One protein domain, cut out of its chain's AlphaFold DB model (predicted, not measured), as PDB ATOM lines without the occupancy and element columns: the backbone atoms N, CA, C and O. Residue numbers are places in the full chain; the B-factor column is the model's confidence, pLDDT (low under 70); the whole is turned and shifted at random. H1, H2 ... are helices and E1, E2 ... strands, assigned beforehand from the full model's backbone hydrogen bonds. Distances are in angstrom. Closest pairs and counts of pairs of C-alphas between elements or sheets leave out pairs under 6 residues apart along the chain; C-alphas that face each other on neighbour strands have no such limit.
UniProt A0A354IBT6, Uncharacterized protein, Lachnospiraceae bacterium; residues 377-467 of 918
ATOM      1  N   CYS A 377    -126.698  73.717  42.931       45.84
ATOM      2  CA  CYS A 377    -125.534  72.838  42.936       45.84
ATOM      3  C   CYS A 377    -124.602  73.150  41.752       45.84
ATOM      4  O   CYS A 377    -125.057  73.276  40.618       45.84
ATOM      5  N   GLU A 378    -123.305  73.258  42.013       52.19
ATOM      6  CA  GLU A 378    -122.230  73.303  41.025       52.19
ATOM      7  C   GLU A 378    -121.803  71.879  40.701       52.19
ATOM      8  O   GLU A 378    -121.682  71.052  41.602       52.19
ATOM      9  N   LYS A 379    -121.592  71.606  39.416       61.31
ATOM     10  CA  LYS A 379    -121.068  70.350  38.895       61.31
ATOM     11  C   LYS A 379    -119.731  70.650  38.231       61.31
ATOM     12  O   LYS A 379    -119.716  71.385  37.246       61.31
ATOM     13  N   PHE A 380    -118.653  70.038  38.700       60.31
ATOM     14  CA  PHE A 380    -117.356  70.077  38.022       60.31
ATOM     15  C   PHE A 380    -116.786  68.667  37.878       60.31
ATOM     16  O   PHE A 380    -117.090  67.777  38.671       60.31
ATOM     17  N   ASN A 381    -115.974  68.431  36.847       64.62
ATOM     18  CA  ASN A 381    -115.252  67.163  36.741       64.62
ATOM     19  C   ASN A 381    -114.179  67.139  37.834       64.62
ATOM     20  O   ASN A 381    -113.501  68.139  38.030       64.62
ATOM     21  N   ALA A 382    -113.991  66.021  38.526       69.06
ATOM     22  CA  ALA A 382    -113.020  65.904  39.607       69.06
ATOM     23  C   ALA A 382    -112.296  64.558  39.582       69.06
ATOM     24  O   ALA A 382    -112.892  63.524  39.288       69.06
ATOM     25  N   TYR A 383    -111.019  64.559  39.947       73.56
ATOM     26  CA  TYR A 383    -110.260  63.367  40.284       73.56
ATOM     27  C   TYR A 383    -110.582  62.937  41.719       73.56
ATOM     28  O   TYR A 383    -110.210  63.617  42.673       73.56
ATOM     29  N   SER A 384    -111.250  61.798  41.881       78.25
ATOM     30  CA  SER A 384    -111.523  61.166  43.173       78.25
ATOM     31  C   SER A 384    -110.549  60.030  43.433       78.25
ATOM     32  O   SER A 384    -110.658  58.943  42.856       78.25
ATOM     33  N   THR A 385    -109.584  60.290  44.306       76.75
ATOM     34  CA  THR A 385    -108.600  59.321  44.770       76.75
ATOM     35  C   THR A 385    -109.084  58.660  46.059       76.75
ATOM     36  O   THR A 385    -109.173  59.314  47.098       76.75
ATOM     37  N   LYS A 386    -109.304  57.342  46.029       74.88
ATOM     38  CA  LYS A 386    -109.453  56.518  47.235       74.88
ATOM     39  C   LYS A 386    -108.126  55.892  47.617       74.88
ATOM     40  O   LYS A 386    -107.483  55.220  46.815       74.88
ATOM     41  N   ILE A 387    -107.740  56.088  48.869       80.81
ATOM     42  CA  ILE A 387    -106.528  55.555  49.480       80.81
ATOM     43  C   ILE A 387    -106.957  54.478  50.470       80.81
ATOM     44  O   ILE A 387    -107.682  54.772  51.415       80.81
ATOM     45  N   ASN A 388    -106.507  53.243  50.280       78.56
ATOM     46  CA  ASN A 388    -106.770  52.143  51.201       78.56
ATOM     47  C   ASN A 388    -105.536  51.891  52.073       78.56
ATOM     48  O   ASN A 388    -104.458  51.586  51.558       78.56
ATOM     49  N   VAL A 389    -105.707  52.005  53.390       77.81
ATOM     50  CA  VAL A 389    -104.663  51.733  54.394       77.81
ATOM     51  C   VAL A 389    -104.909  50.434  55.173       77.81
ATOM     52  O   VAL A 389    -104.190  50.127  56.124       77.81
ATOM     53  N   TYR A 390    -105.927  49.659  54.777       70.75
ATOM     54  CA  TYR A 390    -106.302  48.344  55.316       70.75
ATOM     55  C   TYR A 390    -106.458  48.304  56.846       70.75
ATOM     56  O   TYR A 390    -106.283  47.263  57.484       70.75
ATOM     57  N   ALA A 391    -106.776  49.448  57.448       68.44
ATOM     58  CA  ALA A 391    -106.947  49.621  58.881       68.44
ATOM     59  C   ALA A 391    -107.996  50.705  59.128       68.44
ATOM     60  O   ALA A 391    -107.857  51.808  58.611       68.44
ATOM     61  N   ALA A 392    -109.030  50.393  59.909       64.00
ATOM     62  CA  ALA A 392    -110.097  51.334  60.243       64.00
ATOM     63  C   ALA A 392    -109.629  52.393  61.258       64.00
ATOM     64  O   ALA A 392    -108.911  52.051  62.202       64.00
ATOM     65  N   ASN A 393    -110.083  53.645  61.111       67.81
ATOM     66  CA  ASN A 393    -109.764  54.772  62.009       67.81
ATOM     67  C   ASN A 393    -108.260  55.024  62.216       67.81
ATOM     68  O   ASN A 393    -107.834  55.493  63.275       67.81
ATOM     69  N   ALA A 394    -107.444  54.682  61.225       75.94
ATOM     70  CA  ALA A 394    -105.998  54.750  61.298       75.94
ATOM     71  C   ALA A 394    -105.502  56.120  60.818       75.94
ATOM     72  O   ALA A 394    -106.041  56.670  59.864       75.94
ATOM     73  N   GLU A 395    -104.494  56.682  61.483       85.00
ATOM     74  CA  GLU A 395    -103.966  58.013  61.155       85.00
ATOM     75  C   GLU A 395    -103.182  57.997  59.841       85.00
ATOM     76  O   GLU A 395    -102.262  57.195  59.667       85.00
ATOM     77  N   VAL A 396    -103.538  58.901  58.932       85.50
ATOM     78  CA  VAL A 396    -102.955  59.048  57.598       85.50
ATOM     79  C   VAL A 396    -102.525  60.496  57.406       85.50
ATOM     80  O   VAL A 396    -103.292  61.424  57.657       85.50
ATOM     81  N   ASN A 397    -101.298  60.691  56.928       87.62
ATOM     82  CA  ASN A 397    -100.755  62.016  56.643       87.62
ATOM     83  C   ASN A 397    -100.602  62.211  55.138       87.62
ATOM     84  O   ASN A 397    -100.034  61.365  54.454       87.62
ATOM     85  N   ILE A 398    -101.062  63.347  54.630       84.94
ATOM     86  CA  ILE A 398    -100.989  63.715  53.218       84.94
ATOM     87  C   ILE A 398    -100.176  64.999  53.089       84.94
ATOM     88  O   ILE A 398    -100.399  65.958  53.828       84.94
ATOM     89  N   THR A 399     -99.226  65.044  52.158       80.44
ATOM     90  CA  THR A 399     -98.406  66.239  51.906       80.44
ATOM     91  C   THR A 399     -98.284  66.533  50.421       80.44
ATOM     92  O   THR A 399     -98.194  65.603  49.621       80.44
ATOM     93  N   SER A 400     -98.175  67.810  50.045       71.69
ATOM     94  CA  SER A 400     -97.880  68.185  48.656       71.69
ATOM     95  C   SER A 400     -96.551  67.593  48.182       71.69
ATOM     96  O   SER A 400     -95.563  67.619  48.919       71.69
ATOM     97  N   CYS A 401     -96.498  67.105  46.938       63.03
ATOM     98  CA  CYS A 401     -95.227  66.745  46.304       63.03
ATOM     99  C   CYS A 401     -94.371  67.982  45.979       63.03
ATOM    100  O   CYS A 401     -93.158  67.860  45.803       63.03
ATOM    101  N   THR A 402     -94.974  69.173  45.896       55.50
ATOM    102  CA  THR A 402     -94.284  70.417  45.548       55.50
ATOM    103  C   THR A 402     -94.015  71.245  46.800       55.50
ATOM    104  O   THR A 402     -94.932  71.706  47.480       55.50
ATOM    105  N   ALA A 403     -92.734  71.497  47.084       41.19
ATOM    106  CA  ALA A 403     -92.337  72.352  48.195       41.19
ATOM    107  C   ALA A 403     -93.000  73.743  48.083       41.19
ATOM    108  O   ALA A 403     -92.886  74.428  47.061       41.19
ATOM    109  N   ASN A 404     -93.683  74.159  49.154       44.41
ATOM    110  CA  ASN A 404     -94.393  75.438  49.293       44.41
ATOM    111  C   ASN A 404     -95.669  75.615  48.438       44.41
ATOM    112  O   ASN A 404     -96.113  76.752  48.280       44.41
ATOM    113  N   LYS A 405     -96.280  74.543  47.904       57.94
ATOM    114  CA  LYS A 405     -97.632  74.592  47.306       57.94
ATOM    115  C   LYS A 405     -98.656  74.008  48.292       57.94
ATOM    116  O   LYS A 405     -98.449  72.921  48.825       57.94
ATOM    117  N   LYS A 406     -99.740  74.741  48.577       64.62
ATOM    118  CA  LYS A 406    -100.888  74.217  49.342       64.62
ATOM    119  C   LYS A 406    -101.741  73.374  48.387       64.62
ATOM    120  O   LYS A 406    -102.106  73.883  47.334       64.62
ATOM    121  N   LEU A 407    -102.032  72.126  48.748       71.00
ATOM    122  CA  LEU A 407    -102.960  71.258  48.020       71.00
ATOM    123  C   LEU A 407    -104.388  71.732  48.281       71.00
ATOM    124  O   LEU A 407    -104.753  71.877  49.447       71.00
ATOM    125  N   ALA A 408    -105.175  71.938  47.226       72.62
ATOM    126  CA  ALA A 408    -106.606  72.213  47.311       72.62
ATOM    127  C   ALA A 408    -107.395  70.938  46.988       72.62
ATOM    128  O   ALA A 408    -107.289  70.413  45.884       72.62
ATOM    129  N   PHE A 409    -108.167  70.423  47.942       76.69
ATOM    130  CA  PHE A 409    -108.953  69.202  47.755       76.69
ATOM    131  C   PHE A 409    -110.117  69.127  48.743       76.69
ATOM    132  O   PHE A 409    -110.140  69.823  49.758       76.69
ATOM    133  N   TYR A 410    -111.065  68.238  48.465       70.19
ATOM    134  CA  TYR A 410    -112.105  67.834  49.398       70.19
ATOM    135  C   TYR A 410    -111.743  66.492  50.034       70.19
ATOM    136  O   TYR A 410    -111.331  65.562  49.343       70.19
ATOM    137  N   SER A 411    -111.918  66.381  51.347       76.56
ATOM    138  CA  SER A 411    -111.856  65.112  52.077       76.56
ATOM    139  C   SER A 411    -113.075  65.028  52.984       76.56
ATOM    140  O   SER A 411    -113.408  66.005  53.651       76.56
ATOM    141  N   ASP A 412    -113.814  63.918  52.916       63.97
ATOM    142  CA  ASP A 412    -115.093  63.728  53.620       63.97
ATOM    143  C   ASP A 412    -116.087  64.897  53.426       63.97
ATOM    144  O   ASP A 412    -116.813  65.297  54.338       63.97
ATOM    145  N   GLY A 413    -116.098  65.486  52.222       55.59
ATOM    146  CA  GLY A 413    -116.933  66.642  51.851       55.59
ATOM    147  C   GLY A 413    -116.551  67.967  52.516       55.59
ATOM    148  O   GLY A 413    -117.317  68.926  52.451       55.59
ATOM    149  N   THR A 414    -115.383  68.041  53.152       58.97
ATOM    150  CA  THR A 414    -114.813  69.275  53.704       58.97
ATOM    151  C   THR A 414    -113.708  69.776  52.786       58.97
ATOM    152  O   THR A 414    -112.860  68.994  52.357       58.97
ATOM    153  N   TYR A 415    -113.719  71.072  52.468       70.19
ATOM    154  CA  TYR A 415    -112.678  71.684  51.650       70.19
ATOM    155  C   TYR A 415    -111.435  71.991  52.494       70.19
ATOM    156  O   TYR A 415    -111.521  72.582  53.576       70.19
ATOM    157  N   HIS A 416    -110.270  71.622  51.968       71.00
ATOM    158  CA  HIS A 416    -108.967  71.849  52.579       71.00
ATOM    159  C   HIS A 416    -108.017  72.498  51.574       71.00
ATOM    160  O   HIS A 416    -107.918  72.058  50.428       71.00
ATOM    161  N   LYS A 417    -107.273  73.520  52.020       76.50
ATOM    162  CA  LYS A 417    -106.203  74.159  51.237       76.50
ATOM    163  C   LYS A 417    -104.931  74.241  52.074       76.50
ATOM    164  O   LYS A 417    -104.624  75.266  52.681       76.50
ATOM    165  N   THR A 418    -104.168  73.150  52.118       75.19
ATOM    166  CA  THR A 418    -103.013  73.005  53.021       75.19
ATOM    167  C   THR A 418    -101.843  72.263  52.374       75.19
ATOM    168  O   THR A 418    -102.014  71.439  51.483       75.19
ATOM    169  N   ALA A 419    -100.615  72.550  52.814       72.69
ATOM    170  CA  ALA A 419     -99.424  71.817  52.376       72.69
ATOM    171  C   ALA A 419     -99.296  70.437  53.053       72.69
ATOM    172  O   ALA A 419     -98.669  69.536  52.494       72.69
ATOM    173  N   ARG A 420     -99.887  70.283  54.247       80.94
ATOM    174  CA  ARG A 420     -99.934  69.043  55.028       80.94
ATOM    175  C   ARG A 420    -101.318  68.875  55.644       80.94
ATOM    176  O   ARG A 420    -101.837  69.807  56.254       80.94
ATOM    177  N   PHE A 421    -101.878  67.688  55.498       82.19
ATOM    178  CA  PHE A 421    -103.192  67.324  55.998       82.19
ATOM    179  C   PHE A 421    -103.098  66.017  56.773       82.19
ATOM    180  O   PHE A 421    -102.545  65.040  56.274       82.19
ATOM    181  N   GLU A 422    -103.608  66.012  57.997       85.44
ATOM    182  CA  GLU A 422    -103.633  64.834  58.862       85.44
ATOM    183  C   GLU A 422    -105.091  64.419  59.029       85.44
ATOM    184  O   GLU A 422    -105.929  65.233  59.421       85.44
ATOM    185  N   THR A 423    -105.401  63.172  58.695       83.06
ATOM    186  CA  THR A 423    -106.762  62.636  58.759       83.06
ATOM    187  C   THR A 423    -106.754  61.196  59.263       83.06
ATOM    188  O   THR A 423    -105.698  60.620  59.534       83.06
ATOM    189  N   LYS A 424    -107.937  60.609  59.431       78.81
ATOM    190  CA  LYS A 424    -108.111  59.200  59.785       78.81
ATOM    191  C   LYS A 424    -108.860  58.482  58.678       78.81
ATOM    192  O   LYS A 424    -109.733  59.065  58.050       78.81
ATOM    193  N   SER A 425    -108.523  57.218  58.457       70.44
ATOM    194  CA  SER A 425    -109.320  56.358  57.589       70.44
ATOM    195  C   SER A 425    -110.703  56.084  58.182       70.44
ATOM    196  O   SER A 425    -110.883  56.085  59.399       70.44
ATOM    197  N   ASP A 426    -111.678  55.811  57.324       58.38
ATOM    198  CA  ASP A 426    -113.036  55.452  57.720       58.38
ATOM    199  C   ASP A 426    -113.115  54.062  58.398       58.38
ATOM    200  O   ASP A 426    -112.115  53.373  58.633       58.38
ATOM    201  N   ALA A 427    -114.336  53.616  58.717       49.19
ATOM    202  CA  ALA A 427    -114.585  52.305  59.325       49.19
ATOM    203  C   ALA A 427    -114.194  51.111  58.427       49.19
ATOM    204  O   ALA A 427    -114.076  49.988  58.921       49.19
ATOM    205  N   LEU A 428    -114.000  51.343  57.127       49.03
ATOM    206  CA  LEU A 428    -113.605  50.355  56.126       49.03
ATOM    207  C   LEU A 428    -112.104  50.438  55.783       49.03
ATOM    208  O   LEU A 428    -111.588  49.557  55.099       49.03
ATOM    209  N   GLY A 429    -111.390  51.439  56.306       58.38
ATOM    210  CA  GLY A 429    -109.960  51.645  56.110       58.38
ATOM    211  C   GLY A 429    -109.590  52.523  54.912       58.38
ATOM    212  O   GLY A 429    -108.455  52.431  54.440       58.38
ATOM    213  N   TYR A 430    -110.505  53.375  54.445       66.25
ATOM    214  CA  TYR A 430    -110.307  54.268  53.303       66.25
ATOM    215  C   TYR A 430    -110.170  55.741  53.699       66.25
ATOM    216  O   TYR A 430    -110.754  56.192  54.678       66.25
ATOM    217  N   VAL A 431    -109.415  56.496  52.902       76.19
ATOM    218  CA  VAL A 431    -109.402  57.965  52.883       76.19
ATOM    219  C   VAL A 431    -109.727  58.411  51.462       76.19
ATOM    220  O   VAL A 431    -109.067  57.969  50.518       76.19
ATOM    221  N   THR A 432    -110.721  59.284  51.302       75.94
ATOM    222  CA  THR A 432    -111.113  59.826  49.994       75.94
ATOM    223  C   THR A 432    -110.617  61.264  49.852       75.94
ATOM    224  O   THR A 432    -110.834  62.101  50.730       75.94
ATOM    225  N   ILE A 433    -109.944  61.541  48.734       80.50
ATOM    226  CA  ILE A 433    -109.441  62.860  48.347       80.50
ATOM    227  C   ILE A 433    -110.011  63.198  46.978       80.50
ATOM    228  O   ILE A 433    -109.791  62.461  46.021       80.50
ATOM    229  N   VAL A 434    -110.717  64.318  46.874       75.38
ATOM    230  CA  VAL A 434    -111.308  64.781  45.619       75.38
ATOM    231  C   VAL A 434    -110.671  66.103  45.209       75.38
ATOM    232  O   VAL A 434    -110.750  67.086  45.941       75.38
ATOM    233  N   GLN A 435    -110.033  66.129  44.042       74.56
ATOM    234  CA  GLN A 435    -109.472  67.333  43.428       74.56
ATOM    235  C   GLN A 435    -110.250  67.689  42.168       74.56
ATOM    236  O   GLN A 435    -110.561  66.813  41.372       74.56
ATOM    237  N   GLU A 436    -110.535  68.966  41.961       74.31
ATOM    238  CA  GLU A 436    -111.135  69.465  40.723       74.31
ATOM    239  C   GLU A 436    -110.249  69.139  39.500       74.31
ATOM    240  O   GLU A 436    -109.020  69.170  39.573       74.31
ATOM    241  N   ALA A 437    -110.872  68.744  38.389       67.75
ATOM    242  CA  ALA A 437    -110.241  68.225  37.175       67.75
ATOM    243  C   ALA A 437    -110.444  69.175  35.983       67.75
ATOM    244  O   ALA A 437    -110.901  68.772  34.914       67.75
ATOM    245  N   ASP A 438    -110.064  70.440  36.152       61.91
ATOM    246  CA  ASP A 438    -110.119  71.463  35.091       61.91
ATOM    247  C   ASP A 438    -109.100  71.223  33.963       61.91
ATOM    248  O   ASP A 438    -109.175  71.797  32.872       61.91
ATOM    249  N   ASN A 439    -108.085  70.401  34.237       55.09
ATOM    250  CA  ASN A 439    -106.995  70.071  33.332       55.09
ATOM    251  C   ASN A 439    -106.472  68.646  33.605       55.09
ATOM    252  O   ASN A 439    -106.877  67.979  34.552       55.09
ATOM    253  N   LEU A 440    -105.551  68.168  32.762       58.69
ATOM    254  CA  LEU A 440    -104.926  66.843  32.892       58.69
ATOM    255  C   LEU A 440    -103.709  66.840  33.835       58.69
ATOM    256  O   LEU A 440    -102.905  65.907  33.791       58.69
ATOM    257  N   THR A 441    -103.528  67.886  34.641       61.19
ATOM    258  CA  THR A 441    -102.344  68.129  35.480       61.19
ATOM    259  C   THR A 441    -102.756  68.539  36.902       61.19
ATOM    260  O   THR A 441    -102.474  69.662  37.323       61.19
ATOM    261  N   PRO A 442    -103.445  67.655  37.645       66.25
ATOM    262  CA  PRO A 442    -103.821  67.902  39.032       66.25
ATOM    263  C   PRO A 442    -102.596  67.924  39.952       66.25
ATOM    264  O   PRO A 442    -101.517  67.425  39.606       66.25
ATOM    265  N   ASP A 443    -102.776  68.448  41.165       71.56
ATOM    266  CA  ASP A 443    -101.711  68.479  42.157       71.56
ATOM    267  C   ASP A 443    -101.372  67.067  42.649       71.56
ATOM    268  O   ASP A 443    -102.208  66.328  43.176       71.56
ATOM    269  N   CYS A 444    -100.100  66.692  42.508       76.88
ATOM    270  CA  CYS A 444     -99.581  65.434  43.038       76.88
ATOM    271  C   CYS A 444     -99.349  65.534  44.553       76.88
ATOM    272  O   CYS A 444     -98.882  66.560  45.067       76.88
ATOM    273  N   PHE A 445     -99.605  64.441  45.269       79.25
ATOM    274  CA  PHE A 445     -99.430  64.379  46.719       79.25
ATOM    275  C   PHE A 445     -98.852  63.044  47.189       79.25
ATOM    276  O   PHE A 445     -98.994  62.010  46.537       79.25
ATOM    277  N   ASN A 446     -98.191  63.078  48.344       83.19
ATOM    278  CA  ASN A 446     -97.662  61.904  49.028       83.19
ATOM    279  C   ASN A 446     -98.578  61.537  50.190       83.19
ATOM    280  O   ASN A 446     -98.967  62.405  50.969       83.19
ATOM    281  N   VAL A 447     -98.859  60.248  50.328       84.81
ATOM    282  CA  VAL A 447     -99.597  59.662  51.444       84.81
ATOM    283  C   VAL A 447     -98.624  58.876  52.306       84.81
ATOM    284  O   VAL A 447     -97.904  58.014  51.803       84.81
ATOM    285  N   TYR A 448     -98.640  59.141  53.605       84.94
ATOM    286  CA  TYR A 448     -97.864  58.435  54.610       84.94
ATOM    287  C   TYR A 448     -98.801  57.696  55.558       84.94
ATOM    288  O   TYR A 448     -99.695  58.292  56.166       84.94
ATOM    289  N   PHE A 449     -98.542  56.405  55.725       83.31
ATOM    290  CA  PHE A 449     -99.178  55.573  56.734       83.31
ATOM    291  C   PHE A 449     -98.110  54.678  57.361       83.31
ATOM    292  O   PHE A 449     -97.506  53.841  56.689       83.31
ATOM    293  N   LYS A 450     -97.864  54.858  58.665       81.56
ATOM    294  CA  LYS A 450     -96.729  54.246  59.380       81.56
ATOM    295  C   LYS A 450     -95.392  54.589  58.693       81.56
ATOM    296  O   LYS A 450     -95.080  55.767  58.557       81.56
ATOM    297  N   GLU A 451     -94.611  53.584  58.296       79.44
ATOM    298  CA  GLU A 451     -93.325  53.739  57.598       79.44
ATOM    299  C   GLU A 451     -93.467  53.729  56.063       79.44
ATOM    300  O   GLU A 451     -92.498  54.009  55.359       79.44
ATOM    301  N   ASP A 452     -94.662  53.437  55.535       80.06
ATOM    302  CA  ASP A 452     -94.906  53.369  54.094       80.06
ATOM    303  C   ASP A 452     -95.272  54.752  53.528       80.06
ATOM    304  O   ASP A 452     -96.018  55.526  54.136       80.06
ATOM    305  N   MET A 453     -94.771  55.039  52.322       83.94
ATOM    306  CA  MET A 453     -95.090  56.239  51.548       83.94
ATOM    307  C   MET A 453     -95.567  55.853  50.147       83.94
ATOM    308  O   MET A 453     -94.946  55.021  49.478       83.94
ATOM    309  N   LEU A 454     -96.662  56.471  49.702       81.31
ATOM    310  CA  LEU A 454     -97.202  56.335  48.354       81.31
ATOM    311  C   LEU A 454     -97.355  57.716  47.710       81.31
ATOM    312  O   LEU A 454     -98.117  58.549  48.196       81.31
ATOM    313  N   GLN A 455     -96.652  57.945  46.603       80.31
ATOM    314  CA  GLN A 455     -96.829  59.132  45.772       80.31
ATOM    315  C   GLN A 455     -97.976  58.903  44.785       80.31
ATOM    316  O   GLN A 455     -98.000  57.883  44.095       80.31
ATOM    317  N   ILE A 456     -98.905  59.855  44.707       73.75
ATOM    318  CA  ILE A 456    -100.115  59.769  43.892       73.75
ATOM    319  C   ILE A 456    -100.146  60.928  42.892       73.75
ATOM    320  O   ILE A 456    -100.064  62.098  43.271       73.75
ATOM    321  N   ASN A 457    -100.295  60.585  41.609       75.62
ATOM    322  CA  ASN A 457    -100.688  61.501  40.540       75.62
ATOM    323  C   ASN A 457    -102.137  61.175  40.134       75.62
ATOM    324  O   ASN A 457    -102.352  60.164  39.456       75.62
ATOM    325  N   PRO A 458    -103.121  62.013  40.505       74.12
ATOM    326  CA  PRO A 458    -104.529  61.726  40.238       74.12
ATOM    327  C   PRO A 458    -104.868  61.532  38.745       74.12
ATOM    328  O   PRO A 458    -105.771  60.769  38.410       74.12
ATOM    329  N   ALA A 459    -104.112  62.146  37.828       62.31
ATOM    330  CA  ALA A 459    -104.358  62.033  36.389       62.31
ATOM    331  C   ALA A 459    -103.624  60.871  35.702       62.31
ATOM    332  O   ALA A 459    -103.814  60.679  34.502       62.31
ATOM    333  N   GLU A 460    -102.806  60.078  36.404       66.94
ATOM    334  CA  GLU A 460    -101.895  59.101  35.782       66.94
ATOM    335  C   GLU A 460    -102.603  58.135  34.812       66.94
ATOM    336  O   GLU A 460    -102.113  57.865  33.713       66.94
ATOM    337  N   GLN A 461    -103.776  57.621  35.187       61.44
ATOM    338  CA  GLN A 461    -104.522  56.674  34.355       61.44
ATOM    339  C   GLN A 461    -105.176  57.346  33.138       61.44
ATOM    340  O   GLN A 461    -105.164  56.780  32.043       61.44
ATOM    341  N   ALA A 462    -105.712  58.559  33.307       58.72
ATOM    342  CA  ALA A 462    -106.277  59.350  32.210       58.72
ATOM    343  C   ALA A 462    -105.189  59.744  31.198       58.72
ATOM    344  O   ALA A 462    -105.373  59.609  29.990       58.72
ATOM    345  N   GLN A 463    -104.019  60.137  31.704       59.75
ATOM    346  CA  GLN A 463    -102.826  60.430  30.921       59.75
ATOM    347  C   GLN A 463    -102.379  59.210  30.096       59.75
ATOM    348  O   GLN A 463    -102.183  59.320  28.886       59.75
ATOM    349  N   LYS A 464    -102.288  58.016  30.698       64.19
ATOM    350  CA  LYS A 464    -101.931  56.784  29.965       64.19
ATOM    351  C   LYS A 464    -102.893  56.487  28.811       64.19
ATOM    352  O   LYS A 464    -102.430  56.266  27.696       64.19
ATOM    353  N   LYS A 465    -104.207  56.576  29.046       62.47
ATOM    354  CA  LYS A 465    -105.235  56.352  28.011       62.47
ATOM    355  C   LYS A 465    -105.173  57.373  26.872       62.47
ATOM    356  O   LYS A 465    -105.353  57.014  25.717       62.47
ATOM    357  N   LEU A 466    -104.889  58.643  27.158       61.66
ATOM    358  CA  LEU A 466    -104.725  59.651  26.102       61.66
ATOM    359  C   LEU A 466    -103.469  59.413  25.267       61.66
ATOM    360  O   LEU A 466    -103.493  59.596  24.051       61.66
ATOM    361  N   LEU A 467    -102.386  58.954  25.900       60.28
ATOM    362  CA  LEU A 467    -101.186  58.563  25.173       60.28
ATOM    363  C   LEU A 467    -101.433  57.355  24.269       60.28
ATOM    364  O   LEU A 467    -100.608  57.150  23.391       60.28
TER     365      LEU A 467
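Overview. This is residues 377 to 467 of the 918 residues of an uncharacterized protein of Lachnospiraceae bacterium (UniProt A0A354IBT6). Two strongly twisted four-stranded sheets face each other as a sandwich, their best planes 33 degrees apart, with the short helix H1 beyond them at the end of the printed part. The printed part has 91 residues, with eight named strands, E1 to E8, and then H1; the class is mostly strand. The sheets run E1 - E6 - E3 - E4 and E5 - E2 - E7 - E8, both antiparallel. The whole is compact, with a radius of gyration of the C-alphas of 13.2 A, and rounded, spanning 34 by 32 by 28 A.

Arrangement. E1, residues 377 to 388, is an edge strand that bends by 75 degrees at residue 380. Its antiparallel neighbour is E6, residues 430 to 436, with N 385 and O 433 2.8 A apart, within hydrogen-bond range. E6 is also antiparallel to E3, residues 407 to 411, with N 410 and O 434 at 2.8 A. E3 forms a hairpin with E4, residues 414 to 418, with N 409 and O 416 at 3.0 A. In the other sheet E2, residues 395 to 400, is antiparallel to E5, residues 420 to 424, with N 398 and O 421 at 2.8 A. E2 is antiparallel to E7, residues 445 to 449, too, with N 399 and O 446 at 2.9 A. E7 and E8, residues 452 to 456, form a hairpin, with N 447 and O 454 at 2.8 A. Between the sheets, the closest C-alphas of E2 and E3 are those of Ser 400 and Leu 407, 6.0 A apart. H1, residues 460 to 467, is not on either sheet; in it every O i to N i+4 pair is within hydrogen-bond range.

Along the chain. E1 begins at C-alpha 377 (-125.534, 72.838, 42.936) and measures 29.1 A, E6 19.7 A and E2 17.2 A. H1 ends at C-alpha 467 (-101.186, 58.563, 25.173).

Size, cuts and confidence. The C-alphas farthest apart, of Cys 377 and Glu 451, are 40.2 A apart. The printed part has no cut and no long link. Mean pLDDT of the printed part is 70.3; 38 residues are under 70, among them 377 to 382 and 459 to 467.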